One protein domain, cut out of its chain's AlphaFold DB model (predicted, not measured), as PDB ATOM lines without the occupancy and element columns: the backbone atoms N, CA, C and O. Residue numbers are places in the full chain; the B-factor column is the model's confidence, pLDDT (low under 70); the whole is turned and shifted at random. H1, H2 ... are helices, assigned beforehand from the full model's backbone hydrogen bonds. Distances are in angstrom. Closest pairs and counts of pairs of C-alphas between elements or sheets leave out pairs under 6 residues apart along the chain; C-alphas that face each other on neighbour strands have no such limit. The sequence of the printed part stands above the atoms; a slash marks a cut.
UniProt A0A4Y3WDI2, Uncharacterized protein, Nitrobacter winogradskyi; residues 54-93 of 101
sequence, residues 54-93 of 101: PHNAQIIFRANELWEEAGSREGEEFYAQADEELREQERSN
ATOM      1  N   PRO A  54      38.835  15.130  62.340       68.50
ATOM      2  CA  PRO A  54      37.814  15.590  61.392       68.50
ATOM      3  C   PRO A  54      38.282  16.708  60.445       68.50
ATOM      4  O   PRO A  54      37.812  16.767  59.312       68.50
ATOM      5  N   HIS A  55      39.213  17.572  60.858       74.69
ATOM      6  CA  HIS A  55      39.774  18.620  59.999       74.69
ATOM      7  C   HIS A  55      40.694  18.032  58.922       74.69
ATOM      8  O   HIS A  55      40.625  18.432  57.762       74.69
ATOM      9  N   ASN A  56      41.489  17.016  59.273       75.69
ATOM     10  CA  ASN A  56      42.323  16.301  58.300       75.69
ATOM     11  C   ASN A  56      41.480  15.610  57.220       75.69
ATOM     12  O   ASN A  56      41.821  15.679  56.041       75.69
ATOM     13  N   ALA A  57      40.359  14.992  57.603       80.00
ATOM     14  CA  ALA A  57      39.454  14.352  56.649       80.00
ATOM     15  C   ALA A  57      38.858  15.357  55.646       80.00
ATOM     16  O   ALA A  57      38.780  15.058  54.457       80.00
ATOM     17  N   GLN A  58      38.504  16.564  56.101       87.50
ATOM     18  CA  GLN A  58      37.980  17.625  55.231       87.50
ATOM     19  C   GLN A  58      39.031  18.147  54.247       87.50
ATOM     20  O   GLN A  58      38.708  18.383  53.086       87.50
ATOM     21  N   ILE A  59      40.287  18.293  54.686       86.31
ATOM     22  CA  ILE A  59      41.391  18.699  53.803       86.31
ATOM     23  C   ILE A  59      41.608  17.656  52.703       86.31
ATOM     24  O   ILE A  59      41.727  18.020  51.537       86.31
ATOM     25  N   ILE A  60      41.640  16.370  53.063       85.19
ATOM     26  CA  ILE A  60      41.846  15.275  52.104       85.19
ATOM     27  C   ILE A  60      40.688  15.210  51.109       85.19
ATOM     28  O   ILE A  60      40.918  15.129  49.907       85.19
ATOM     29  N   PHE A  61      39.451  15.298  51.600       89.88
ATOM     30  CA  PHE A  61      38.265  15.297  50.750       89.88
ATOM     31  C   PHE A  61      38.300  16.453  49.746       89.88
ATOM     32  O   PHE A  61      38.189  16.230  48.544       89.88
ATOM     33  N   ARG A  62      38.574  17.673  50.226       89.44
ATOM     34  CA  ARG A  62      38.648  18.860  49.370       89.44
ATOM     35  C   ARG A  62      39.792  18.792  48.360       89.44
ATOM     36  O   ARG A  62      39.657  19.303  47.255       89.44
ATOM     37  N   ALA A  63      40.923  18.194  48.732       86.25
ATOM     38  CA  ALA A  63      42.026  17.983  47.804       86.25
ATOM     39  C   ALA A  63      41.607  17.047  46.664       86.25
ATOM     40  O   ALA A  63      41.873  17.364  45.511       86.25
ATOM     41  N   ASN A  64      40.920  15.943  46.970       85.38
ATOM     42  CA  ASN A  64      40.453  14.996  45.955       85.38
ATOM     43  C   ASN A  64      39.446  15.632  44.989       85.38
ATOM     44  O   ASN A  64      39.599  15.461  43.787       85.38
ATOM     45  N   GLU A  65      38.495  16.429  45.489       87.06
ATOM     46  CA  GLU A  65      37.555  17.173  44.631       87.06
ATOM     47  C   GLU A  65      38.292  18.070  43.625       87.06
ATOM     48  O   GLU A  65      37.964  18.080  42.444       87.06
ATOM     49  N   LEU A  66      39.333  18.780  44.073       84.81
ATOM     50  CA  LEU A  66      40.135  19.646  43.205       84.81
ATOM     51  C   LEU A  66      40.972  18.856  42.191       84.81
ATOM     52  O   LEU A  66      41.200  19.344  41.088       84.81
ATOM     53  N   TRP A  67      41.446  17.660  42.551       77.81
ATOM     54  CA  TRP A  67      42.150  16.773  41.621       77.81
ATOM     55  C   TRP A  67      41.219  16.221  40.541       77.81
ATOM     56  O   TRP A  67      41.614  16.160  39.380       77.81
ATOM     57  N   GLU A  68      39.993  15.848  40.905       79.69
ATOM     58  CA  GLU A  68      38.974  15.392  39.956       79.69
ATOM     59  C   GLU A  68      38.508  16.535  39.042       79.69
ATOM     60  O   GLU A  68      38.398  16.347  37.831       79.69
ATOM     61  N   GLU A  69      38.313  17.738  39.591       77.31
ATOM     62  CA  GLU A  69      37.968  18.942  38.827       77.31
ATOM     63  C   GLU A  69      39.093  19.343  37.861       77.31
ATOM     64  O   GLU A  69      38.833  19.603  36.691       77.31
ATOM     65  N   ALA A  70      40.354  19.325  38.305       69.00
ATOM     66  CA  ALA A  70      41.508  19.634  37.455       69.00
ATOM     67  C   ALA A  70      41.810  18.543  36.413       69.00
ATOM     68  O   ALA A  70      42.425  18.824  35.385       69.00
ATOM     69  N   GLY A  71      41.394  17.300  36.669       64.81
ATOM     70  CA  GLY A  71      41.436  16.206  35.699       64.81
ATOM     71  C   GLY A  71      40.322  16.267  34.648       64.81
ATOM     72  O   GLY A  71      40.315  15.454  33.728       64.81
ATOM     73  N   SER A  72      39.381  17.209  34.760       64.19
ATOM     74  CA  SER A  72      38.259  17.345  33.832       64.19
ATOM     75  C   SER A  72      38.683  18.020  32.525       64.19
ATOM     76  O   SER A  72      39.124  19.163  32.542       64.19
ATOM     77  N   ARG A  73      38.476  17.305  31.406       57.25
ATOM     78  CA  ARG A  73      38.361  17.686  29.973       57.25
ATOM     79  C   ARG A  73      39.395  18.638  29.350       57.25
ATOM     80  O   ARG A  73      39.892  18.363  28.266       57.25
ATOM     81  N   GLU A  74      39.740  19.732  30.009       57.88
ATOM     82  CA  GLU A  74      40.690  20.750  29.545       57.88
ATOM     83  C   GLU A  74      42.129  20.208  29.486       57.88
ATOM     84  O   GLU A  74      42.900  20.581  28.602       57.88
ATOM     85  N   GLY A  75      42.482  19.271  30.373       59.28
ATOM     86  CA  GLY A  75      43.761  18.558  30.317       59.28
ATOM     87  C   GLY A  75      43.825  17.497  29.214       59.28
ATOM     88  O   GLY A  75      44.875  17.317  28.603       59.28
ATOM     89  N   GLU A  76      42.717  16.808  28.922       63.12
ATOM     90  CA  GLU A  76      42.676  15.724  27.927       63.12
ATOM     91  C   GLU A  76      42.947  16.235  26.508       63.12
ATOM     92  O   GLU A  76      43.712  15.618  25.769       63.12
ATOM     93  N   GLU A  77      42.384  17.389  26.145       66.00
ATOM     94  CA  GLU A  77      42.616  18.025  24.841       66.00
ATOM     95  C   GLU A  77      44.079  18.474  24.684       66.00
ATOM     96  O   GLU A  77      44.672  18.294  23.619       66.00
ATOM     97  N   PHE A  78      44.696  18.976  25.760       72.31
ATOM     98  CA  PHE A  78      46.113  19.344  25.776       72.31
ATOM     99  C   PHE A  78      47.027  18.124  25.578       72.31
ATOM    100  O   PHE A  78      47.950  18.174  24.762       72.31
ATOM    101  N   TYR A  79      46.761  17.013  26.276       75.00
ATOM    102  CA  TYR A  79      47.532  15.779  26.096       75.00
ATOM    103  C   TYR A  79      47.317  15.158  24.713       75.00
ATOM    104  O   TYR A  79      48.279  14.678  24.118       75.00
ATOM    105  N   ALA A  80      46.097  15.200  24.172       79.88
ATOM    106  CA  ALA A  80      45.809  14.705  22.829       79.88
ATOM    107  C   ALA A  80      46.552  15.507  21.749       79.88
ATOM    108  O   ALA A  80      47.096  14.921  20.813       79.88
ATOM    109  N   GLN A  81      46.615  16.833  21.895       78.69
ATOM    110  CA  GLN A  81      47.355  17.691  20.973       78.69
ATOM    111  C   GLN A  81      48.869  17.458  21.066       78.69
ATOM    112  O   GLN A  81      49.530  17.345  20.035       78.69
ATOM    113  N   ALA A  82      49.410  17.341  22.282       82.44
ATOM    114  CA  ALA A  82      50.830  17.058  22.490       82.44
ATOM    115  C   ALA A  82      51.244  15.684  21.929       82.44
ATOM    116  O   ALA A  82      52.334  15.546  21.380       82.44
ATOM    117  N   ASP A  83      50.373  14.675  22.038       83.69
ATOM    118  CA  ASP A  83      50.619  13.337  21.493       83.69
ATOM    119  C   ASP A  83      50.587  13.321  19.954       83.69
ATOM    120  O   ASP A  83      51.401  12.646  19.322       83.69
ATOM    121  N   GLU A  84      49.695  14.096  19.327       84.31
ATOM    122  CA  GLU A  84      49.680  14.235  17.865       84.31
ATOM    123  C   GLU A  84      50.951  14.931  17.352       84.31
ATOM    124  O   GLU A  84      51.571  14.442  16.410       84.31
ATOM    125  N   GLU A  85      51.399  16.003  18.013       83.88
ATOM    126  CA  GLU A  85      52.631  16.721  17.651       83.88
ATOM    127  C   GLU A  85      53.880  15.824  17.776       83.88
ATOM    128  O   GLU A  85      54.743  15.824  16.894       83.88
ATOM    129  N   LEU A  86      53.944  14.986  18.818       82.75
ATOM    130  CA  LEU A  86      54.991  13.970  18.986       82.75
ATOM    131  C   LEU A  86      54.982  12.945  17.848       82.75
ATOM    132  O   LEU A  86      56.029  12.658  17.265       82.75
ATOM    133  N   ARG A  87      53.803  12.428  17.478       81.38
ATOM    134  CA  ARG A  87      53.668  11.466  16.372       81.38
ATOM    135  C   ARG A  87      54.038  12.078  15.021       81.38
ATOM    136  O   ARG A  87      54.619  11.394  14.175       81.38
ATOM    137  N   GLU A  88      53.727  13.351  14.794       82.50
ATOM    138  CA  GLU A  88      54.161  14.078  13.597       82.50
ATOM    139  C   GLU A  88      55.680  14.289  13.573       82.50
ATOM    140  O   GLU A  88      56.304  14.134  12.516       82.50
ATOM    141  N   GLN A  89      56.294  14.574  14.723       74.62
ATOM    142  CA  GLN A  89      57.742  14.725  14.849       74.62
ATOM    143  C   GLN A  89      58.488  13.403  14.614       74.62
ATOM    144  O   GLN A  89      59.474  13.390  13.874       74.62
ATOM    145  N   GLU A  90      57.994  12.290  15.162       73.25
ATOM    146  CA  GLU A  90      58.544  10.947  14.924       73.25
ATOM    147  C   GLU A  90      58.420  10.530  13.453       73.25
ATOM    148  O   GLU A  90      59.375  10.026  12.863       73.25
ATOM    149  N   ARG A  91      57.275  10.805  12.809       72.38
ATOM    150  CA  ARG A  91      57.106  10.561  11.362       72.38
ATOM    151  C   ARG A  91      58.036  11.413  10.507       72.38
ATOM    152  O   ARG A  91      58.447  10.974   9.435       72.38
ATOM    153  N   SER A  92      58.326  12.631  10.956       67.38
ATOM    154  CA  SER A  92      59.191  13.570  10.239       67.38
ATOM    155  C   SER A  92      60.679  13.273  10.431       67.38
ATOM    156  O   SER A  92      61.492  13.811   9.683       67.38
ATOM    157  N   ASN A  93      61.048  12.436  11.408       58.66
ATOM    158  CA  ASN A  93      62.441  12.137  11.726       58.66
ATOM    159  C   ASN A  93      62.646  10.645  12.076       58.66
ATOM    160  O   ASN A  93      62.895  10.311  13.237       58.66
TER     161      ASN A  93
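Overview. This is residues 54 to 93 of the 101 residues of an uncharacterized protein of Nitrobacter winogradskyi (UniProt A0A4Y3WDI2). What shape do these atoms make? The longest helix, H2, follows H1 nearly end to end, and the two make one long, thin rod with a bend at residues 71 to 73, like a V opened very wide. What is the make-up? The printed part has 40 residues with two named helices, H1 then H2, and no named strand; the class is all helix. How spread out is it? It is extended, with a radius of gyration of the C-alphas of 17.2 A, and the C-alphas span 55 by 16 by 5 A.

Arrangement. How do the two helices stand to each other? H2, residues 74 to 92, and H1, residues 54 to 70, meet only through their link. The link is tight, with 3 residues between them. Does any part fold back? Residues 54 to 93 stand free: no C-alpha 8 or more residues away along the chain is within 10 A. What do the backbone N and O atoms show? In H1 every O i to N i+4 pair is within hydrogen-bond range, and in H2 14 of 15 are.

Along the chain. Where is H2? It runs 27.7 A from C-alpha 74 at (40.690, 20.750, 29.545) to C-alpha 92 at (59.191, 13.570, 10.239). Where is H1? It begins at C-alpha 54, at (37.814, 15.590, 61.392), and measures 24.6 A to C-alpha 70.

Size, cuts and confidence. How large is it? The two C-alphas farthest apart are those of Pro 54 and Asn 93, at 55.5 A. Is the printed part whole? The printed part has no cut, and it has no long link. Where is confidence low? The mean pLDDT of the printed part is 76.3, and 11 residues are under 70: residue 54, residues 70 to 77 and residues 92 to 93.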